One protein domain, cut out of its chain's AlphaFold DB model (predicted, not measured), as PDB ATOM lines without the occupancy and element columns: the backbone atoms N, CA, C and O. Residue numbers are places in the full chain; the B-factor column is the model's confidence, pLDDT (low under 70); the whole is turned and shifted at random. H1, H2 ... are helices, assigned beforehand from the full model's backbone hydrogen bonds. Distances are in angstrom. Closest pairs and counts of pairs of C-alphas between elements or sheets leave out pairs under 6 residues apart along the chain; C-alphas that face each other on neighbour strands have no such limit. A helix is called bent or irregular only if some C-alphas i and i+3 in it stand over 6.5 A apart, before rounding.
ATOM      1  N   LYS A  62      28.609  40.547 192.424       95.12
ATOM      2  CA  LYS A  62      27.399  39.708 192.472       95.12
ATOM      3  C   LYS A  62      26.488  39.927 191.259       95.12
ATOM      4  O   LYS A  62      25.945  38.966 190.724       95.12
ATOM      5  N   GLU A  63      26.378  41.174 190.807       95.38
ATOM      6  CA  GLU A  63      25.561  41.539 189.649       95.38
ATOM      7  C   GLU A  63      26.117  40.971 188.343       95.38
ATOM      8  O   GLU A  63      25.401  40.314 187.592       95.38
ATOM      9  N   GLY A  64      27.419  41.135 188.096       95.56
ATOM     10  CA  GLY A  64      28.041  40.545 186.913       95.56
ATOM     11  C   GLY A  64      28.008  39.015 186.936       95.56
ATOM     12  O   GLY A  64      27.891  38.391 185.884       95.56
ATOM     13  N   LEU A  65      28.013  38.395 188.122       96.56
ATOM     14  CA  LEU A  65      27.822  36.952 188.257       96.56
ATOM     15  C   LEU A  65      26.383  36.520 187.915       96.56
ATOM     16  O   LEU A  65      26.203  35.474 187.293       96.56
ATOM     17  N   ARG A  66      25.363  37.327 188.243       95.75
ATOM     18  CA  ARG A  66      23.979  37.100 187.788       95.75
ATOM     19  C   ARG A  66      23.868  37.173 186.262       95.75
ATOM     20  O   ARG A  66      23.234  36.317 185.654       95.75
ATOM     21  N   LEU A  67      24.520  38.151 185.636       96.06
ATOM     22  CA  LEU A  67      24.542  38.262 184.175       96.06
ATOM     23  C   LEU A  67      25.292  37.092 183.520       96.06
ATOM     24  O   LEU A  67      24.815  36.541 182.534       96.06
ATOM     25  N   ALA A  68      26.409  36.648 184.101       95.75
ATOM     26  CA  ALA A  68      27.133  35.469 183.622       95.75
ATOM     27  C   ALA A  68      26.322  34.168 183.781       95.75
ATOM     28  O   ALA A  68      26.439  33.260 182.960       95.75
ATOM     29  N   ALA A  69      25.480  34.078 184.813       95.25
ATOM     30  CA  ALA A  69      24.502  33.005 184.963       95.25
ATOM     31  C   ALA A  69      23.457  33.018 183.837       95.25
ATOM     32  O   ALA A  69      23.170  31.964 183.269       95.25
ATOM     33  N   ALA A  70      22.956  34.193 183.450       94.75
ATOM     34  CA  ALA A  70      22.082  34.334 182.286       94.75
ATOM     35  C   ALA A  70      22.786  33.928 180.977       94.75
ATOM     36  O   ALA A  70      22.221  33.168 180.193       94.75
ATOM     37  N   ASP A  71      24.035  34.353 180.766       94.62
ATOM     38  CA  ASP A  71      24.822  33.975 179.581       94.62
ATOM     39  C   ASP A  71      25.040  32.455 179.504       94.62
ATOM     40  O   ASP A  71      24.899  31.852 178.440       94.62
ATOM     41  N   TYR A  72      25.306  31.811 180.642       92.94
ATOM     42  CA  TYR A  72      25.444  30.357 180.719       92.94
ATOM     43  C   TYR A  72      24.150  29.620 180.352       92.94
ATOM     44  O   TYR A  72      24.197  28.591 179.672       92.94
ATOM     45  N   ILE A  73      22.988  30.144 180.766       91.44
ATOM     46  CA  ILE A  73      21.686  29.620 180.326       91.44
ATOM     47  C   ILE A  73      21.570  29.742 178.808       91.44
ATOM     48  O   ILE A  73      21.208  28.765 178.154       91.44
ATOM     49  N   VAL A  74      21.910  30.906 178.247       92.12
ATOM     50  CA  VAL A  74      21.854  31.149 176.801       92.12
ATOM     51  C   VAL A  74      22.732  30.160 176.036       92.12
ATOM     52  O   VAL A  74      22.254  29.538 175.090       92.12
ATOM     53  N   GLU A  75      23.983  29.959 176.448       90.19
ATOM     54  CA  GLU A  75      24.893  28.987 175.824       90.19
ATOM     55  C   GLU A  75      24.351  27.553 175.912       90.19
ATOM     56  O   GLU A  75      24.305  26.837 174.908       90.19
ATOM     57  N   THR A  76      23.880  27.154 177.096       86.81
ATOM     58  CA  THR A  76      23.351  25.806 177.346       86.81
ATOM     59  C   THR A  76      22.109  25.533 176.496       86.81
ATOM     60  O   THR A  76      22.024  24.505 175.824       86.81
ATOM     61  N   PHE A  77      21.149  26.460 176.484       85.50
ATOM     62  CA  PHE A  77      19.892  26.293 175.760       85.50
ATOM     63  C   PHE A  77      20.063  26.446 174.251       85.50
ATOM     64  O   PHE A  77      19.386  25.735 173.517       85.50
ATOM     65  N   ARG A  78      20.973  27.297 173.758       83.81
ATOM     66  CA  ARG A  78      21.244  27.411 172.313       83.81
ATOM     67  C   ARG A  78      21.766  26.113 171.719       83.81
ATOM     68  O   ARG A  78      21.278  25.700 170.673       83.81
ATOM     69  N   LEU A  79      22.724  25.457 172.378       80.38
ATOM     70  CA  LEU A  79      23.273  24.183 171.901       80.38
ATOM     71  C   LEU A  79      22.191  23.102 171.826       80.38
ATOM     72  O   LEU A  79      22.099  22.370 170.842       80.38
ATOM     73  N   ILE A  80      21.340  23.042 172.846       78.50
ATOM     74  CA  ILE A  80      20.282  22.038 172.944       78.50
ATOM     75  C   ILE A  80      19.145  22.352 171.974       78.50
ATOM     76  O   ILE A  80      18.665  21.448 171.301       78.50
ATOM     77  N   ALA A  81      18.757  23.619 171.830       77.50
ATOM     78  CA  ALA A  81      17.780  24.055 170.843       77.50
ATOM     79  C   ALA A  81      18.268  23.800 169.410       77.50
ATOM     80  O   ALA A  81      17.490  23.328 168.589       77.50
ATOM     81  N   ALA A  82      19.550  24.033 169.112       77.94
ATOM     82  CA  ALA A  82      20.130  23.726 167.805       77.94
ATOM     83  C   ALA A  82      20.074  22.219 167.497       77.94
ATOM     84  O   ALA A  82      19.674  21.830 166.401       77.94
ATOM     85  N   GLN A  83      20.392  21.365 168.476       74.12
ATOM     86  CA  GLN A  83      20.257  19.910 168.347       74.12
ATOM     87  C   GLN A  83      18.792  19.460 168.249       74.12
ATOM     88  O   GLN A  83      18.483  18.521 167.520       74.12
ATOM     89  N   ALA A  84      17.884  20.119 168.976       69.81
ATOM     90  CA  ALA A  84      16.489  19.713 169.075       69.81
ATOM     91  C   ALA A  84      15.613  20.204 167.916       69.81
ATOM     92  O   ALA A  84      14.658  19.523 167.550       69.81
ATOM     93  N   LEU A  85      15.910  21.369 167.348       70.44
ATOM     94  CA  LEU A  85      15.143  21.971 166.255       70.44
ATOM     95  C   LEU A  85      15.782  21.697 164.891       70.44
ATOM     96  O   LEU A  85      15.079  21.731 163.885       70.44
ATOM     97  N   GLY A  86      17.081  21.386 164.844       67.69
ATOM     98  CA  GLY A  86      17.818  21.108 163.612       67.69
ATOM     99  C   GLY A  86      17.905  22.298 162.641       67.69
ATOM    100  O   GLY A  86      17.324  23.373 162.838       67.69
ATOM    101  N   ASN A  87      18.614  22.090 161.531       64.62
ATOM    102  CA  ASN A  87      18.744  23.063 160.441       64.62
ATOM    103  C   ASN A  87      17.616  22.892 159.407       64.62
ATOM    104  O   ASN A  87      17.866  22.615 158.244       64.62
ATOM    105  N   PHE A  88      16.359  23.044 159.820       62.94
ATOM    106  CA  PHE A  88      15.249  23.189 158.875       62.94
ATOM    107  C   PHE A  88      15.358  24.479 158.050       62.94
ATOM    108  O   PHE A  88      15.498  25.568 158.602       62.94
ATOM    109  N   GLN A  89      15.262  24.412 156.738       62.00
ATOM    110  CA  GLN A  89      15.022  25.584 155.900       62.00
ATOM    111  C   GLN A  89      13.943  25.153 154.914       62.00
ATOM    112  O   GLN A  89      14.257  24.367 154.025       62.00
ATOM    113  N   PRO A  90      12.682  25.574 155.096       58.41
ATOM    114  CA  PRO A  90      11.643  25.214 154.148       58.41
ATOM    115  C   PRO A  90      11.955  25.896 152.813       58.41
ATOM    116  O   PRO A  90      12.082  27.118 152.743       58.41
ATOM    117  N   THR A  91      12.136  25.097 151.763       57.72
ATOM    118  CA  THR A  91      12.398  25.567 150.394       57.72
ATOM    119  C   THR A  91      11.122  25.694 149.555       57.72
ATOM    120  O   THR A  91      11.180  26.238 148.451       57.72
ATOM    121  N   GLY A  92       9.973  25.250 150.077       59.34
ATOM    122  CA  GLY A  92       8.691  25.223 149.376       59.34
ATOM    123  C   GLY A  92       7.496  24.832 150.261       59.34
ATOM    124  O   GLY A  92       7.612  24.690 151.476       59.34
ATOM    125  N   LEU A  93       6.322  24.706 149.626       65.19
ATOM    126  CA  LEU A  93       5.021  24.376 150.241       65.19
ATOM    127  C   LEU A  93       4.477  23.008 149.772       65.19
ATOM    128  O   LEU A  93       3.257  22.780 149.779       65.19
ATOM    129  N   SER A  94       5.342  22.107 149.297       76.75
ATOM    130  CA  SER A  94       4.914  20.796 148.797       76.75
ATOM    131  C   SER A  94       4.296  19.936 149.911       76.75
ATOM    132  O   SER A  94       4.454  20.198 151.104       76.75
ATOM    133  N   ARG A  95       3.526  18.909 149.530       78.00
ATOM    134  CA  ARG A  95       2.901  17.993 150.502       78.00
ATOM    135  C   ARG A  95       3.949  17.228 151.317       78.00
ATOM    136  O   ARG A  95       3.732  17.006 152.499       78.00
ATOM    137  N   GLU A  96       5.051  16.846 150.683       81.44
ATOM    138  CA  GLU A  96       6.169  16.146 151.322       81.44
ATOM    139  C   GLU A  96       6.870  17.052 152.344       81.44
ATOM    140  O   GLU A  96       6.990  16.677 153.505       81.44
ATOM    141  N   GLU A  97       7.165  18.306 151.977       80.25
ATOM    142  CA  GLU A  97       7.752  19.298 152.896       80.25
ATOM    143  C   GLU A  97       6.846  19.606 154.104       80.25
ATOM    144  O   GLU A  97       7.345  19.841 155.207       80.25
ATOM    145  N   ARG A  98       5.514  19.575 153.932       84.62
ATOM    146  CA  ARG A  98       4.559  19.724 155.047       84.62
ATOM    147  C   ARG A  98       4.617  18.555 156.019       84.62
ATOM    148  O   ARG A  98       4.598  18.778 157.226       84.62
ATOM    149  N   GLU A  99       4.660  17.323 155.518       85.19
ATOM    150  CA  GLU A  99       4.768  16.132 156.370       85.19
ATOM    151  C   GLU A  99       6.117  16.086 157.101       85.19
ATOM    152  O   GLU A  99       6.156  15.796 158.300       85.19
ATOM    153  N   ASP A 100       7.202  16.492 156.440       86.06
ATOM    154  CA  ASP A 100       8.514  16.641 157.075       86.06
ATOM    155  C   ASP A 100       8.490  17.706 158.183       86.06
ATOM    156  O   ASP A 100       8.976  17.465 159.293       86.06
ATOM    157  N   ALA A 101       7.855  18.859 157.937       88.62
ATOM    158  CA  ALA A 101       7.678  19.904 158.945       88.62
ATOM    159  C   ALA A 101       6.828  19.426 160.137       88.62
ATOM    160  O   ALA A 101       7.164  19.707 161.293       88.62
ATOM    161  N   ARG A 102       5.760  18.652 159.887       90.38
ATOM    162  CA  ARG A 102       4.939  18.015 160.934       90.38
ATOM    163  C   ARG A 102       5.779  17.067 161.789       90.38
ATOM    164  O   ARG A 102       5.782  17.187 163.019       90.38
ATOM    165  N   ALA A 103       6.522  16.158 161.158       88.25
ATOM    166  CA  ALA A 103       7.392  15.206 161.847       88.25
ATOM    167  C   ALA A 103       8.473  15.924 162.669       88.25
ATOM    168  O   ALA A 103       8.752  15.554 163.815       88.25
ATOM    169  N   GLN A 104       9.038  16.999 162.122       88.31
ATOM    170  CA  GLN A 104      10.038  17.798 162.808       88.31
ATOM    171  C   GLN A 104       9.474  18.549 164.013       88.31
ATOM    172  O   GLN A 104      10.124  18.554 165.059       88.31
ATOM    173  N   MET A 105       8.279  19.137 163.907       91.31
ATOM    174  CA  MET A 105       7.614  19.798 165.034       91.31
ATOM    175  C   MET A 105       7.362  18.814 166.183       91.31
ATOM    176  O   MET A 105       7.678  19.107 167.337       91.31
ATOM    177  N   ILE A 106       6.864  17.615 165.864       90.62
ATOM    178  CA  ILE A 106       6.648  16.543 166.845       90.62
ATOM    179  C   ILE A 106       7.962  16.190 167.542       90.62
ATOM    180  O   ILE A 106       8.042  16.193 168.770       90.62
ATOM    181  N   SER A 107       9.008  15.938 166.756       89.38
ATOM    182  CA  SER A 107      10.314  15.546 167.277       89.38
ATOM    183  C   SER A 107      10.969  16.661 168.109       89.38
ATOM    184  O   SER A 107      11.639  16.391 169.107       89.38
ATOM    185  N   ALA A 108      10.749  17.926 167.740       90.19
ATOM    186  CA  ALA A 108      11.204  19.084 168.497       90.19
ATOM    187  C   ALA A 108      10.524  19.176 169.870       90.19
ATOM    188  O   ALA A 108      11.227  19.282 170.878       90.19
ATOM    189  N   LEU A 109       9.189  19.091 169.930       91.06
ATOM    190  CA  LEU A 109       8.461  19.144 171.202       91.06
ATOM    191  C   LEU A 109       8.792  17.949 172.101       91.06
ATOM    192  O   LEU A 109       8.985  18.128 173.299       91.06
ATOM    193  N   GLU A 110       8.942  16.752 171.538       90.25
ATOM    194  CA  GLU A 110       9.349  15.557 172.284       90.25
ATOM    195  C   GLU A 110      10.732  15.734 172.928       90.25
ATOM    196  O   GLU A 110      10.904  15.498 174.128       90.25
ATOM    197  N   ARG A 111      11.718  16.240 172.176       89.62
ATOM    198  CA  ARG A 111      13.044  16.568 172.726       89.62
ATOM    199  C   ARG A 111      12.979  17.673 173.778       89.62
ATOM    200  O   ARG A 111      13.693  17.598 174.779       89.62
ATOM    201  N   MET A 112      12.121  18.676 173.585       90.00
ATOM    202  CA  MET A 112      11.894  19.728 174.580       90.00
ATOM    203  C   MET A 112      11.302  19.165 175.875       90.00
ATOM    204  O   MET A 112      11.780  19.536 176.945       90.00
ATOM    205  N   VAL A 113      10.335  18.244 175.804       91.81
ATOM    206  CA  VAL A 113       9.774  17.572 176.988       91.81
ATOM    207  C   VAL A 113      10.874  16.850 177.757       91.81
ATOM    208  O   VAL A 113      11.067  17.123 178.939       91.81
ATOM    209  N   HIS A 114      11.670  16.012 177.096       89.31
ATOM    210  CA  HIS A 114      12.761  15.290 177.755       89.31
ATOM    211  C   HIS A 114      13.797  16.223 178.389       89.31
ATOM    212  O   HIS A 114      14.310  15.957 179.476       89.31
ATOM    213  N   PHE A 115      14.100  17.342 177.736       87.38
ATOM    214  CA  PHE A 115      15.059  18.304 178.255       87.38
ATOM    215  C   PHE A 115      14.526  19.119 179.448       87.38
ATOM    216  O   PHE A 115      15.255  19.329 180.420       87.38
ATOM    217  N   ILE A 116      13.273  19.574 179.381       88.19
ATOM    218  CA  ILE A 116      12.655  20.465 180.376       88.19
ATOM    219  C   ILE A 116      12.120  19.683 181.580       88.19
ATOM    220  O   ILE A 116      12.246  20.137 182.719       88.19
ATOM    221  N   VAL A 117      11.522  18.517 181.337       86.81
ATOM    222  CA  VAL A 117      10.800  17.730 182.344       86.81
ATOM    223  C   VAL A 117      11.721  16.727 183.039       86.81
ATOM    224  O   VAL A 117      11.736  16.693 184.268       86.81
ATOM    225  N   ALA A 118      12.519  15.957 182.288       81.44
ATOM    226  CA  ALA A 118      13.252  14.810 182.841       81.44
ATOM    227  C   ALA A 118      14.575  15.169 183.542       81.44
ATOM    228  O   ALA A 118      15.047  14.404 184.380       81.44
ATOM    229  N   ARG A 119      15.212  16.298 183.192       84.56
ATOM    230  CA  ARG A 119      16.554  16.644 183.693       84.56
ATOM    231  C   ARG A 119      16.502  17.468 184.987       84.56
ATOM    232  O   ARG A 119      15.946  18.572 184.982       84.56
ATOM    233  N   PRO A 120      17.099  16.997 186.097       75.69
ATOM    234  CA  PRO A 120      17.153  17.748 187.353       75.69
ATOM    235  C   PRO A 120      17.835  19.114 187.213       75.69
ATOM    236  O   PRO A 120      17.314  20.107 187.721       75.69
ATOM    237  N   GLU A 121      18.937  19.187 186.463       77.75
ATOM    238  CA  GLU A 121      19.759  20.394 186.288       77.75
ATOM    239  C   GLU A 121      18.973  21.523 185.611       77.75
ATOM    240  O   GLU A 121      19.094  22.693 185.978       77.75
ATOM    241  N   THR A 122      18.077  21.173 184.682       80.88
ATOM    242  CA  THR A 122      17.177  22.133 184.029       80.88
ATOM    243  C   THR A 122      16.216  22.786 185.031       80.88
ATOM    244  O   THR A 122      15.693  23.865 184.782       80.88
ATOM    245  N   GLY A 123      15.997  22.186 186.205       80.00
ATOM    246  CA  GLY A 123      15.129  22.750 187.249       80.00
ATOM    247  C   GLY A 123      15.707  23.965 187.925       80.00
ATOM    248  O   GLY A 123      14.980  24.923 188.153       80.00
ATOM    249  N   GLU A 124      17.008  23.941 188.199       84.12
ATOM    250  CA  GLU A 124      17.702  25.082 188.790       84.12
ATOM    251  C   GLU A 124      17.679  26.270 187.816       84.12
ATOM    252  O   GLU A 124      17.398  27.400 188.214       84.12
ATOM    253  N   ILE A 125      17.853  25.994 186.518       88.12
ATOM    254  CA  ILE A 125      17.740  26.995 185.451       88.12
ATOM    255  C   ILE A 125      16.315  27.555 185.357       88.12
ATOM    256  O   ILE A 125      16.136  28.771 185.312       88.12
ATOM    257  N   VAL A 126      15.291  26.695 185.357       87.00
ATOM    258  CA  VAL A 126      13.889  27.134 185.284       87.00
ATOM    259  C   VAL A 126      13.494  27.938 186.525       87.00
ATOM    260  O   VAL A 126      12.795  28.934 186.391       87.00
ATOM    261  N   GLN A 127      13.970  27.584 187.721       87.94
ATOM    262  CA  GLN A 127      13.722  28.375 188.934       87.94
ATOM    263  C   GLN A 127      14.351  29.768 188.867       87.94
ATOM    264  O   GLN A 127      13.700  30.750 189.227       87.94
ATOM    265  N   PHE A 128      15.595  29.869 188.385       91.88
ATOM    266  CA  PHE A 128      16.231  31.161 188.128       91.88
ATOM    267  C   PHE A 128      15.409  31.988 187.129       91.88
ATOM    268  O   PHE A 128      15.086  33.144 187.390       91.88
ATOM    269  N   LEU A 129      14.994  31.365 186.026       90.62
ATOM    270  CA  LEU A 129      14.206  32.000 184.978       90.62
ATOM    271  C   LEU A 129      12.835  32.488 185.465       90.62
ATOM    272  O   LEU A 129      12.436  33.597 185.133       90.62
ATOM    273  N   LEU A 130      12.123  31.699 186.274       89.25
ATOM    274  CA  LEU A 130      10.836  32.103 186.850       89.25
ATOM    275  C   LEU A 130      10.969  33.340 187.736       89.25
ATOM    276  O   LEU A 130      10.076  34.184 187.744       89.25
ATOM    277  N   ARG A 131      12.081  33.472 188.464       89.62
ATOM    278  CA  ARG A 131      12.342  34.679 189.249       89.62
ATOM    279  C   ARG A 131      12.628  35.889 188.383       89.62
ATOM    280  O   ARG A 131      12.093  36.951 188.674       89.62
ATOM    281  N   GLU A 132      13.420  35.726 187.330       91.00
ATOM    282  CA  GLU A 132      13.669  36.801 186.366       91.00
ATOM    283  C   GLU A 132      12.388  37.196 185.613       91.00
ATOM    284  O   GLU A 132      12.205  38.363 185.302       91.00
ATOM    285  N   LEU A 133      11.454  36.267 185.376       88.44
ATOM    286  CA  LEU A 133      10.131  36.577 184.819       88.44
ATOM    287  C   LEU A 133       9.220  37.309 185.819       88.44
ATOM    288  O   LEU A 133       8.488  38.211 185.422       88.44
ATOM    289  N   ALA A 134       9.262  36.939 187.103       87.62
ATOM    290  CA  ALA A 134       8.500  37.613 188.159       87.62
ATOM    291  C   ALA A 134       9.053  39.012 188.487       87.62
ATOM    292  O   ALA A 134       8.300  39.909 188.863       87.62
ATOM    293  N   HIS A 135      10.366  39.199 188.336       87.69
ATOM    294  CA  HIS A 135      11.076  40.450 188.589       87.69
ATOM    295  C   HIS A 135      12.074  40.732 187.448       87.69
ATOM    296  O   HIS A 135      13.256  40.410 187.588       87.69
ATOM    297  N   PRO A 136      11.616  41.321 186.327       89.69
ATOM    298  CA  PRO A 136      12.434  41.540 185.133       89.69
ATOM    299  C   PRO A 136      13.703  42.352 185.392       89.69
ATOM    300  O   PRO A 136      13.651  43.459 185.927       89.69
ATOM    301  N   THR A 137      14.850  41.821 184.959       91.44
ATOM    302  CA  THR A 137      16.140  42.527 184.980       91.44
ATOM    303  C   THR A 137      16.899  42.364 183.661       91.44
ATOM    304  O   THR A 137      16.465  41.640 182.765       91.44
ATOM    305  N   ALA A 138      18.080  42.979 183.541       91.12
ATOM    306  CA  ALA A 138      18.949  42.821 182.371       91.12
ATOM    307  C   ALA A 138      19.360  41.355 182.096       91.12
ATOM    308  O   ALA A 138      19.759  41.027 180.978       91.12
ATOM    309  N   ALA A 139      19.265  40.459 183.087       92.88
ATOM    310  CA  ALA A 139      19.446  39.025 182.880       92.88
ATOM    311  C   ALA A 139      18.301  38.410 182.050       92.88
ATOM    312  O   ALA A 139      18.576  37.601 181.157       92.88
ATOM    313  N   LEU A 140      17.046  38.830 182.268       94.19
ATOM    314  CA  LEU A 140      15.905  38.394 181.457       94.19
ATOM    315  C   LEU A 140      16.069  38.818 179.995       94.19
ATOM    316  O   LEU A 140      15.884  37.989 179.108       94.19
ATOM    317  N   ASP A 141      16.482  40.062 179.736       92.56
ATOM    318  CA  ASP A 141      16.677  40.568 178.368       92.56
ATOM    319  C   ASP A 141      17.682  39.724 177.574       92.56
ATOM    320  O   ASP A 141      17.493  39.455 176.382       92.56
ATOM    321  N   ARG A 142      18.753  39.272 178.239       94.50
ATOM    322  CA  ARG A 142      19.757  38.383 177.643       94.50
ATOM    323  C   ARG A 142      19.179  37.013 177.316       94.50
ATOM    324  O   ARG A 142      19.424  36.504 176.223       94.50
ATOM    325  N   ILE A 143      18.393  36.432 178.223       93.44
ATOM    326  CA  ILE A 143      17.751  35.128 178.006       93.44
ATOM    327  C   ILE A 143      16.685  35.224 176.909       93.44
ATOM    328  O   ILE A 143      16.618  34.352 176.043       93.44
ATOM    329  N   TYR A 144      15.902  36.303 176.889       93.69
ATOM    330  CA  TYR A 144      14.869  36.533 175.886       93.69
ATOM    331  C   TYR A 144      15.467  36.592 174.476       93.69
ATOM    332  O   TYR A 144      15.131  35.765 173.627       93.69
ATOM    333  N   LYS A 145      16.428  37.502 174.252       93.38
ATOM    334  CA  LYS A 145      17.117  37.655 172.957       93.38
ATOM    335  C   LYS A 145      17.967  36.433 172.606       93.38
ATOM    336  O   LYS A 145      18.208  36.136 171.439       93.38
ATOM    337  N   GLY A 146      18.482  35.746 173.623       90.75
ATOM    338  CA  GLY A 146      19.404  34.632 173.464       90.75
ATOM    339  C   GLY A 146      18.735  33.302 173.135       90.75
ATOM    340  O   GLY A 146      19.317  32.512 172.388       90.75
ATOM    341  N   VAL A 147      17.547  33.064 173.695       90.19
ATOM    342  CA  VAL A 147      16.869  31.762 173.698       90.19
ATOM    343  C   VAL A 147      15.404  31.895 173.309       90.19
ATOM    344  O   VAL A 147      15.007  31.286 172.321       90.19
ATOM    345  N   PHE A 148      14.600  32.663 174.053       90.88
ATOM    346  CA  PHE A 148      13.142  32.641 173.876       90.88
ATOM    347  C   PHE A 148      12.704  33.100 172.492       90.88
ATOM    348  O   PHE A 148      12.000  32.359 171.811       90.88
ATOM    349  N   GLU A 149      13.143  34.279 172.060       93.25
ATOM    350  CA  GLU A 149      12.750  34.823 170.764       93.25
ATOM    351  C   GLU A 149      13.253  33.951 169.594       93.25
ATOM    352  O   GLU A 149      12.427  33.565 168.764       93.25
ATOM    353  N   PRO A 150      14.544  33.555 169.514       91.69
ATOM    354  CA  PRO A 150      15.022  32.706 168.421       91.69
ATOM    355  C   PRO A 150      14.333  31.338 168.354       91.69
ATOM    356  O   PRO A 150      14.008  30.869 167.264       91.69
ATOM    357  N   VAL A 151      14.100  30.692 169.502       90.81
ATOM    358  CA  VAL A 151      13.438  29.377 169.564       90.81
ATOM    359  C   VAL A 151      11.969  29.488 169.174       90.81
ATOM    360  O   VAL A 151      11.482  28.673 168.393       90.81
ATOM    361  N   HIS A 152      11.265  30.502 169.676       94.00
ATOM    362  CA  HIS A 152       9.852  30.705 169.368       94.00
ATOM    363  C   HIS A 152       9.636  31.035 167.888       94.00
ATOM    364  O   HIS A 152       8.848  30.354 167.232       94.00
ATOM    365  N   LYS A 153      10.420  31.964 167.321       92.75
ATOM    366  CA  LYS A 153      10.410  32.254 165.874       92.75
ATOM    367  C   LYS A 153      10.686  31.005 165.045       92.75
ATOM    368  O   LYS A 153      10.037  30.764 164.031       92.75
ATOM    369  N   ARG A 154      11.626  30.172 165.495       90.44
ATOM    370  CA  ARG A 154      11.951  28.916 164.821       90.44
ATOM    371  C   ARG A 154      10.780  27.942 164.790       90.44
ATOM    372  O   ARG A 154      10.507  27.373 163.737       90.44
ATOM    373  N   LEU A 155      10.092  27.768 165.912       92.69
ATOM    374  CA  LEU A 155       8.888  26.946 165.981       92.69
ATOM    375  C   LEU A 155       7.765  27.532 165.110       92.69
ATOM    376  O   LEU A 155       7.124  26.781 164.385       92.69
ATOM    377  N   CYS A 156       7.585  28.855 165.079       93.81
ATOM    378  CA  CYS A 156       6.608  29.494 164.190       93.81
ATOM    379  C   CYS A 156       6.889  29.209 162.706       93.81
ATOM    380  O   CYS A 156       5.964  28.897 161.967       93.81
ATOM    381  N   MET A 157       8.155  29.217 162.274       91.00
ATOM    382  CA  MET A 157       8.516  28.850 160.894       91.00
ATOM    383  C   MET A 157       8.223  27.378 160.567       91.00
ATOM    384  O   MET A 157       7.800  27.064 159.457       91.00
ATOM    385  N   ILE A 158       8.446  26.458 161.512       90.75
ATOM    386  CA  ILE A 158       8.104  25.038 161.319       90.75
ATOM    387  C   ILE A 158       6.576  24.870 161.279       90.75
ATOM    388  O   ILE A 158       6.062  24.092 160.480       90.75
ATOM    389  N   TRP A 159       5.844  25.624 162.104       91.81
ATOM    390  CA  TRP A 159       4.381  25.643 162.101       91.81
ATOM    391  C   TRP A 159       3.817  26.132 160.767       91.81
ATOM    392  O   TRP A 159       2.943  25.476 160.199       91.81
ATOM    393  N   GLU A 160       4.352  27.233 160.239       90.56
ATOM    394  CA  GLU A 160       4.003  27.751 158.915       90.56
ATOM    395  C   GLU A 160       4.260  26.705 157.833       90.56
ATOM    396  O   GLU A 160       3.372  26.411 157.039       90.56
ATOM    397  N   ALA A 161       5.427  26.060 157.849       88.62
ATOM    398  CA  ALA A 161       5.734  25.005 156.890       88.62
ATOM    399  C   ALA A 161       4.796  23.793 157.008       88.62
ATOM    400  O   ALA A 161       4.537  23.140 156.006       88.62
ATOM    401  N   ALA A 162       4.263  23.491 158.196       89.50
ATOM    402  CA  ALA A 162       3.361  22.360 158.422       89.50
ATOM    403  C   ALA A 162       1.885  22.658 158.089       89.50
ATOM    404  O   ALA A 162       1.130  21.734 157.765       89.50
ATOM    405  N   THR A 163       1.458  23.919 158.200       89.81
ATOM    406  CA  THR A 163       0.035  24.324 158.170       89.81
ATOM    407  C   THR A 163      -0.305  25.323 157.064       89.81
ATOM    408  O   THR A 163      -1.444  25.364 156.610       89.81
ATOM    409  N   GLY A 164       0.670  26.107 156.601       86.75
ATOM    410  CA  GLY A 164       0.480  27.260 155.719       86.75
ATOM    411  C   GLY A 164       0.092  28.556 156.444       86.75
ATOM    412  O   GLY A 164      -0.067  29.584 155.789       86.75
ATOM    413  N   GLU A 165      -0.065  28.542 157.771       89.56
ATOM    414  CA  GLU A 165      -0.352  29.746 158.557       89.56
ATOM    415  C   GLU A 165       0.923  30.577 158.758       89.56
ATOM    416  O   GLU A 165       1.900  30.087 159.319       89.56
ATOM    417  N   ALA A 166       0.912  31.851 158.354       90.44
ATOM    418  CA  ALA A 166       2.095  32.716 158.401       90.44
ATOM    419  C   ALA A 166       2.754  32.755 159.796       90.44
ATOM    420  O   ALA A 166       2.073  33.010 160.799       90.44
ATOM    421  N   ALA A 167       4.078  32.561 159.865       91.38
ATOM    422  CA  ALA A 167       4.825  32.457 161.122       91.38
ATOM    423  C   ALA A 167       4.719  33.710 162.003       91.38
ATOM    424  O   ALA A 167       4.653  33.606 163.226       91.38
ATOM    425  N   GLU A 168       4.670  34.893 161.390       92.75
ATOM    426  CA  GLU A 168       4.583  36.174 162.104       92.75
ATOM    427  C   GLU A 168       3.137  36.572 162.459       92.75
ATOM    428  O   GLU A 168       2.908  37.592 163.119       92.75
ATOM    429  N   SER A 169       2.134  35.770 162.072       94.94
ATOM    430  CA  SER A 169       0.747  36.032 162.460       94.94
ATOM    431  C   SER A 169       0.571  35.927 163.978       94.94
ATOM    432  O   SER A 169       1.267  35.178 164.670       94.94
ATOM    433  N   GLU A 170      -0.344  36.717 164.537       93.69
ATOM    434  CA  GLU A 170      -0.649  36.653 165.971       93.69
ATOM    435  C   GLU A 170      -1.190  35.275 166.373       93.69
ATOM    436  O   GLU A 170      -0.737  34.704 167.364       93.69
ATOM    437  N   ALA A 171      -2.070  34.697 165.549       91.56
ATOM    438  CA  ALA A 171      -2.624  33.365 165.763       91.56
ATOM    439  C   ALA A 171      -1.527  32.289 165.854       91.56
ATOM    440  O   ALA A 171      -1.491  31.552 166.840       91.56
ATOM    441  N   THR A 172      -0.583  32.243 164.902       94.06
ATOM    442  CA  THR A 172       0.543  31.292 164.940       94.06
ATOM    443  C   THR A 172       1.387  31.482 166.196       94.06
ATOM    444  O   THR A 172       1.700  30.512 166.890       94.06
ATOM    445  N   ARG A 173       1.723  32.731 166.545       96.94
ATOM    446  CA  ARG A 173       2.543  33.021 167.729       96.94
ATOM    447  C   ARG A 173       1.866  32.556 169.020       96.94
ATOM    448  O   ARG A 173       2.534  31.933 169.851       96.94
ATOM    449  N   LEU A 174       0.561  32.801 169.172       95.06
ATOM    450  CA  LEU A 174      -0.237  32.333 170.309       95.06
ATOM    451  C   LEU A 174      -0.293  30.805 170.365       95.06
ATOM    452  O   LEU A 174      -0.017  30.228 171.417       95.06
ATOM    453  N   VAL A 175      -0.560  30.138 169.239       95.06
ATOM    454  CA  VAL A 175      -0.568  28.669 169.174       95.06
ATOM    455  C   VAL A 175       0.782  28.108 169.613       95.06
ATOM    456  O   VAL A 175       0.833  27.267 170.509       95.06
ATOM    457  N   VAL A 176       1.891  28.624 169.084       95.44
ATOM    458  CA  VAL A 176       3.235  28.171 169.468       95.44
ATOM    459  C   VAL A 176       3.532  28.446 170.949       95.44
ATOM    460  O   VAL A 176       4.111  27.587 171.618       95.44
ATOM    461  N   PHE A 177       3.088  29.577 171.510       95.62
ATOM    462  CA  PHE A 177       3.203  29.822 172.955       95.62
ATOM    463  C   PHE A 177       2.433  28.790 173.780       95.62
ATOM    464  O   PHE A 177       2.975  28.281 174.761       95.62
ATOM    465  N   THR A 178       1.213  28.424 173.378       95.06
ATOM    466  CA  THR A 178       0.440  27.380 174.076       95.06
ATOM    467  C   THR A 178       1.087  25.997 173.945       95.06
ATOM    468  O   THR A 178       1.147  25.251 174.926       95.06
ATOM    469  N   LEU A 179       1.666  25.687 172.776       93.75
ATOM    470  CA  LEU A 179       2.364  24.429 172.520       93.75
ATOM    471  C   LEU A 179       3.593  24.252 173.409       93.75
ATOM    472  O   LEU A 179       3.837  23.150 173.894       93.75
ATOM    473  N   VAL A 180       4.352  25.323 173.639       92.69
ATOM    474  CA  VAL A 180       5.510  25.309 174.543       92.69
ATOM    475  C   VAL A 180       5.061  25.382 176.007       92.69
ATOM    476  O   VAL A 180       5.612  24.686 176.862       92.69
ATOM    477  N   GLY A 181       4.032  26.178 176.306       92.31
ATOM    478  CA  GLY A 181       3.511  26.396 177.656       92.31
ATOM    479  C   GLY A 181       3.043  25.114 178.343       92.31
ATOM    480  O   GLY A 181       3.348  24.908 179.520       92.31
ATOM    481  N   GLN A 182       2.400  24.203 177.601       93.44
ATOM    482  CA  GLN A 182       1.970  22.911 178.150       93.44
ATOM    483  C   GLN A 182       3.151  22.074 178.679       93.44
ATOM    484  O   GLN A 182       2.988  21.345 179.650       93.44
ATOM    485  N   ILE A 183       4.350  22.211 178.094       92.75
ATOM    486  CA  ILE A 183       5.564  21.501 178.529       92.75
ATOM    487  C   ILE A 183       6.113  22.139 179.807       92.75
ATOM    488  O   ILE A 183       6.408  21.450 180.786       92.75
ATOM    489  N   PHE A 184       6.225  23.471 179.818       90.62
ATOM    490  CA  PHE A 184       6.751  24.214 180.963       90.62
ATOM    491  C   PHE A 184       5.882  24.055 182.212       90.62
ATOM    492  O   PHE A 184       6.429  23.999 183.314       90.62
ATOM    493  N   TYR A 185       4.563  23.910 182.063       92.56
ATOM    494  CA  TYR A 185       3.657  23.689 183.190       92.56
ATOM    495  C   TYR A 185       4.082  22.498 184.062       92.56
ATOM    496  O   TYR A 185       4.165  22.639 185.282       92.56
ATOM    497  N   PHE A 186       4.446  21.358 183.461       91.81
ATOM    498  CA  PHE A 186       4.885  20.175 184.215       91.81
ATOM    499  C   PHE A 186       6.142  20.433 185.048       91.81
ATOM    500  O   PHE A 186       6.320  19.811 186.096       91.81
ATOM    501  N   ARG A 187       6.994  21.373 184.622       89.56
ATOM    502  CA  ARG A 187       8.184  21.765 185.377       89.56
ATOM    503  C   ARG A 187       7.880  22.796 186.460       89.56
ATOM    504  O   ARG A 187       8.351  22.646 187.585       89.56
ATOM    505  N   ILE A 188       7.091  23.818 186.137       90.00
ATOM    506  CA  ILE A 188       6.722  24.901 187.061       90.00
ATOM    507  C   ILE A 188       5.860  24.348 188.204       90.00
ATOM    508  O   ILE A 188       6.147  24.572 189.377       90.00
ATOM    509  N   ALA A 189       4.841  23.558 187.864       90.75
ATOM    510  CA  ALA A 189       3.895  22.965 188.799       90.75
ATOM    511  C   ALA A 189       4.315  21.559 189.270       90.75
ATOM    512  O   ALA A 189       3.471  20.802 189.753       90.75
ATOM    513  N   GLN A 190       5.600  21.186 189.163       89.31
ATOM    514  CA  GLN A 190       6.076  19.814 189.413       89.31
ATOM    515  C   GLN A 190       5.645  19.241 190.772       89.31
ATOM    516  O   GLN A 190       5.347  18.055 190.873       89.31
ATOM    517  N   GLU A 191       5.577  20.063 191.824       90.12
ATOM    518  CA  GLU A 191       5.155  19.615 193.158       90.12
ATOM    519  C   GLU A 191       3.655  19.301 193.217       90.12
ATOM    520  O   GLU A 191       3.248  18.334 193.860       90.12
ATOM    521  N   ALA A 192       2.825  20.080 192.522       92.69
ATOM    522  CA  ALA A 192       1.397  19.805 192.404       92.69
ATOM    523  C   ALA A 192       1.150  18.577 191.516       92.69
ATOM    524  O   ALA A 192       0.385  17.692 191.899       92.69
ATOM    525  N   VAL A 193       1.852  18.479 190.381       93.88
ATOM    526  CA  VAL A 193       1.768  17.337 189.459       93.88
ATOM    527  C   VAL A 193       2.175  16.045 190.163       93.88
ATOM    528  O   VAL A 193       1.392  15.101 190.173       93.88
ATOM    529  N   LYS A 194       3.346  15.997 190.813       93.69
ATOM    530  CA  LYS A 194       3.809  14.800 191.536       93.69
ATOM    531  C   LYS A 194       2.808  14.346 192.592       93.69
ATOM    532  O   LYS A 194       2.480  13.166 192.641       93.69
ATOM    533  N   ARG A 195       2.270  15.272 193.394       94.81
ATOM    534  CA  ARG A 195       1.251  14.947 194.406       94.81
ATOM    535  C   ARG A 195      -0.033  14.426 193.775       94.81
ATOM    536  O   ARG A 195      -0.571  13.426 194.230       94.81
ATOM    537  N   ARG A 196      -0.514  15.078 192.714       96.69
ATOM    538  CA  ARG A 196      -1.773  14.708 192.059       96.69
ATOM    539  C   ARG A 196      -1.693  13.365 191.337       96.69
ATOM    540  O   ARG A 196      -2.678  12.627 191.347       96.69
ATOM    541  N   MET A 197      -0.546  13.087 190.721       95.75
ATOM    542  CA  MET A 197      -0.258  11.865 189.967       95.75
ATOM    543  C   MET A 197       0.311  10.745 190.844       95.75
ATOM    544  O   MET A 197       0.518   9.637 190.360       95.75
ATOM    545  N   ASN A 198       0.563  11.032 192.125       94.19
ATOM    546  CA  ASN A 198       1.230  10.138 193.065       94.19
ATOM    547  C   ASN A 198       2.601   9.643 192.554       94.19
ATOM    548  O   ASN A 198       2.959   8.475 192.702       94.19
ATOM    549  N   TRP A 199       3.367  10.534 191.918       93.25
ATOM    550  CA  TRP A 199       4.705  10.242 191.405       93.25
ATOM    551  C   TRP A 199       5.783  10.606 192.433       93.25
ATOM    552  O   TRP A 199       5.803  11.745 192.910       93.25
ATOM    553  N   PRO A 200       6.731   9.699 192.740       88.88
ATOM    554  CA  PRO A 200       7.827  10.002 193.660       88.88
ATOM    555  C   PRO A 200       8.823  11.008 193.059       88.88
ATOM    556  O   PRO A 200       9.372  11.851 193.767       88.88
ATOM    557  N   VAL A 201       9.031  10.951 191.741       89.38
ATOM    558  CA  VAL A 201       9.916  11.837 190.981       89.38
ATOM    559  C   VAL A 201       9.326  12.089 189.596       89.38
ATOM    560  O   VAL A 201       8.548  11.286 189.091       89.38
ATOM    561  N   LEU A 202       9.690  13.219 188.994       87.25
ATOM    562  CA  LEU A 202       9.391  13.538 187.603       87.25
ATOM    563  C   LEU A 202      10.654  13.246 186.773       87.25
ATOM    564  O   LEU A 202      11.505  14.121 186.624       87.25
ATOM    565  N   GLY A 203      10.826  11.982 186.372       88.06
ATOM    566  CA  GLY A 203      12.006  11.460 185.673       88.06
ATOM    567  C   GLY A 203      11.747  11.138 184.198       88.06
ATOM    568  O   GLY A 203      10.813  11.667 183.600       88.06
ATOM    569  N   ALA A 204      12.583  10.274 183.609       89.94
ATOM    570  CA  ALA A 204      12.497   9.893 182.195       89.94
ATOM    571  C   ALA A 204      11.143   9.251 181.842       89.94
ATOM    572  O   ALA A 204      10.454   9.765 180.969       89.94
ATOM    573  N   ASP A 205      10.702   8.246 182.604       91.31
ATOM    574  CA  ASP A 205       9.431   7.550 182.352       91.31
ATOM    575  C   ASP A 205       8.222   8.501 182.391       91.31
ATOM    576  O   ASP A 205       7.291   8.394 181.596       91.31
ATOM    577  N   GLN A 206       8.216   9.469 183.318       94.31
ATOM    578  CA  GLN A 206       7.151  10.473 183.380       94.31
ATOM    579  C   GLN A 206       7.243  11.459 182.211       94.31
ATOM    580  O   GLN A 206       6.213  11.918 181.717       94.31
ATOM    581  N   ALA A 207       8.453  11.791 181.754       92.38
ATOM    582  CA  ALA A 207       8.645  12.624 180.575       92.38
ATOM    583  C   ALA A 207       8.161  11.926 179.295       92.38
ATOM    584  O   ALA A 207       7.540  12.599 178.477       92.38
ATOM    585  N   ASP A 208       8.329  10.606 179.163       94.25
ATOM    586  CA  ASP A 208       7.752   9.820 178.059       94.25
ATOM    587  C   ASP A 208       6.218   9.907 178.048       94.25
ATOM    588  O   ASP A 208       5.602  10.152 177.008       94.25
ATOM    589  N   MET A 209       5.583   9.787 179.222       94.50
ATOM    590  CA  MET A 209       4.128   9.941 179.352       94.50
ATOM    591  C   MET A 209       3.665  11.343 178.932       94.50
ATOM    592  O   MET A 209       2.696  11.482 178.183       94.50
ATOM    593  N   VAL A 210       4.365  12.389 179.386       95.25
ATOM    594  CA  VAL A 210       4.069  13.780 179.009       95.25
ATOM    595  C   VAL A 210       4.285  13.991 177.510       95.25
ATOM    596  O   VAL A 210       3.433  14.586 176.853       95.25
ATOM    597  N   ALA A 211       5.376  13.470 176.943       94.50
ATOM    598  CA  ALA A 211       5.679  13.572 175.520       94.50
ATOM    599  C   ALA A 211       4.592  12.909 174.665       94.50
ATOM    600  O   ALA A 211       4.185  13.480 173.653       94.50
ATOM    601  N   GLY A 212       4.056  11.765 175.107       95.12
ATOM    602  CA  GLY A 212       2.923  11.100 174.468       95.12
ATOM    603  C   GLY A 212       1.688  11.998 174.359       95.12
ATOM    604  O   GLY A 212       1.123  12.133 173.273       95.12
ATOM    605  N   VAL A 213       1.307  12.671 175.450       95.88
ATOM    606  CA  VAL A 213       0.156  13.596 175.466       95.88
ATOM    607  C   VAL A 213       0.425  14.839 174.614       95.88
ATOM    608  O   VAL A 213      -0.416  15.226 173.805       95.88
ATOM    609  N   VAL A 214       1.612  15.443 174.733       94.69
ATOM    610  CA  VAL A 214       2.003  16.620 173.935       94.69
ATOM    611  C   VAL A 214       1.974  16.306 172.439       94.69
ATOM    612  O   VAL A 214       1.467  17.102 171.649       94.69
ATOM    613  N   LYS A 215       2.461  15.124 172.045       94.25
ATOM    614  CA  LYS A 215       2.426  14.644 170.660       94.25
ATOM    615  C   LYS A 215       0.998  14.446 170.157       94.25
ATOM    616  O   LYS A 215       0.704  14.859 169.040       94.25
ATOM    617  N   GLN A 216       0.116  13.849 170.962       93.31
ATOM    618  CA  GLN A 216      -1.298  13.673 170.606       93.31
ATOM    619  C   GLN A 216      -2.008  15.018 170.424       93.31
ATOM    620  O   GLN A 216      -2.686  15.219 169.418       93.31
ATOM    621  N   ASN A 217      -1.792  15.961 171.346       94.50
ATOM    622  CA  ASN A 217      -2.352  17.308 171.258       94.50
ATOM    623  C   ASN A 217      -1.876  18.029 169.991       94.50
ATOM    624  O   ASN A 217      -2.688  18.583 169.253       94.50
ATOM    625  N   LEU A 218      -0.569  17.992 169.713       94.19
ATOM    626  CA  LEU A 218       0.001  18.598 168.513       94.19
ATOM    627  C   LEU A 218      -0.560  17.957 167.234       94.19
ATOM    628  O   LEU A 218      -0.928  18.682 166.315       94.19
ATOM    629  N   ALA A 219      -0.646  16.626 167.174       90.81
ATOM    630  CA  ALA A 219      -1.191  15.925 166.014       90.81
ATOM    631  C   ALA A 219      -2.642  16.350 165.743       90.81
ATOM    632  O   ALA A 219      -2.955  16.761 164.631       90.81
ATOM    633  N   ALA A 220      -3.489  16.387 166.777       91.81
ATOM    634  CA  ALA A 220      -4.866  16.860 166.657       91.81
ATOM    635  C   ALA A 220      -4.946  18.319 166.165       91.81
ATOM    636  O   ALA A 220      -5.764  18.647 165.306       91.81
ATOM    637  N   MET A 221      -4.069  19.195 166.669       91.69
ATOM    638  CA  MET A 221      -4.001  20.595 166.237       91.69
ATOM    639  C   MET A 221      -3.554  20.754 164.779       91.69
ATOM    640  O   MET A 221      -4.039  21.662 164.100       91.69
ATOM    641  N   LEU A 222      -2.628  19.914 164.312       89.69
ATOM    642  CA  LEU A 222      -2.149  19.906 162.932       89.69
ATOM    643  C   LEU A 222      -3.196  19.307 161.988       89.69
ATOM    644  O   LEU A 222      -3.402  19.830 160.897       89.69
ATOM    645  N   ASP A 223      -3.889  18.243 162.388       87.50
ATOM    646  CA  ASP A 223      -4.915  17.590 161.569       87.50
ATOM    647  C   ASP A 223      -6.137  18.481 161.359       87.50
ATOM    648  O   ASP A 223      -6.625  18.582 160.234       87.50
ATOM    649  N   ALA A 224      -6.549  19.226 162.389       86.62
ATOM    650  CA  ALA A 224      -7.602  20.236 162.277       86.62
ATOM    651  C   ALA A 224      -7.273  21.357 161.269       86.62
ATOM    652  O   ALA A 224      -8.179  22.020 160.773       86.62
ATOM    653  N   ARG A 225      -5.986  21.571 160.966       81.69
ATOM    654  CA  ARG A 225      -5.479  22.627 160.072       81.69
ATOM    655  C   ARG A 225      -4.908  22.096 158.756       81.69
ATOM    656  O   ARG A 225      -4.436  22.866 157.927       81.69
ATOM    657  N   GLY A 226      -4.897  20.778 158.567       64.50
ATOM    658  CA  GLY A 226      -4.372  20.147 157.363       64.50
ATOM    659  C   GLY A 226      -5.307  20.313 156.156       64.50
ATOM    660  O   GLY A 226      -6.492  20.601 156.321       64.50
ATOM    661  N   PRO A 227      -4.827  20.041 154.927       54.44
ATOM    662  CA  PRO A 227      -5.639  20.117 153.703       54.44
ATOM    663  C   PRO A 227      -6.872  19.197 153.712       54.44
ATOM    664  O   PRO A 227      -7.796  19.387 152.927       54.44
TER     665      PRO A 227
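AT A GLANCE: This is residues 62 to 227 of the 555 residues of the protein "Transcriptional regulator, TetR family" of Brucella sp. 10RB9215 (UniProt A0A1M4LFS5). What shape do these atoms make? They make a splayed up-and-down bundle of five helices or arms, H1, H2, H4b, H5 and H7, each running against the one before it in the chain, with H3 set across one end and the short H6 near the end of H5, touching no helix. What is it built of? The printed part has 166 residues with seven named helices, H1 to H7 in order, and no named strand; its class is all helix. How large is it? It is compact, with a radius of gyration of the C-alphas of 16.6 A, and spans 52 by 39 by 26 A.

HOW THE PARTS SIT: How does the printed part begin? H1, residues 62 to 85, and H2, residues 95 to 117, form a helical hairpin at a steep tilt of 39 degrees, and H1 touches H2 with residues 84 to 85 alone; the closest C-alphas, of Ala 84 and Ala 108, are 5.4 A apart. What follows H2, the hub that touches five helices? H3, residues 120 to 134, touches H2 only at the corner, about perpendicular at 86 degrees, and only just, with 3 pairs of C-alphas within 8 A; the closest are those of Ile 116 and Thr 122, 6.0 A apart. H4, residues 138 to 163, was assigned as one helix by its hydrogen bonds but is bent, with C-alphas 146 and 149 7.2 A apart; H4a, residues 138 to 146, touches H1 at a shallow tilt of 16 degrees, closest at C-alphas 67 and 139, 5.3 A, and H4b, residues 149 to 163, touches H2, closest at C-alphas 98 and 162, 4.4 A. Where do the last helices go? H5, residues 170 to 188, has a kink of 35 degrees near residue 182 and touches H2, closest at C-alphas 117 and 187, 5.7 A; H6, residues 190 to 197, is close to H5 but not clearly touching, closest at C-alphas 186 and 193, 6.7 A. H7, residues 204 to 223, touches H2 at a shallow tilt of 31 degrees, opposite ways, closest at C-alphas 110 and 211, 5.3 A. Are the helix backbones whole? Every O i to N i+4 pair is within hydrogen-bond range in H1, H2, H4a, H4b, H6 and H7, against 9 of 11 in H3 and 12 of 15 in H5.

IN THESE COORDINATES: Where does the first helix begin, and where does the last one end? H1 begins at C-alpha 62 (27.399, 39.708, 192.472), and H7 ends at C-alpha 223 (-4.915, 17.590, 161.569). How long are the longer helices? From first to last C-alpha, H1 measures 33.9 A, H2 32.8 A, H3 21.7 A, H4b 20.7 A, H5 25.2 A and H7 28.1 A.

THE WHOLE: How far does it reach? The two C-alphas farthest apart, those of Lys 62 and Pro 227, are 54.6 A apart. Are there cuts or long links? The printed part has no cut, and no link is long. Where is confidence low? The mean pLDDT of the printed part is 88.3, and it is under 70 at residue 84, residues 86 to 93 and residues 226 to 227.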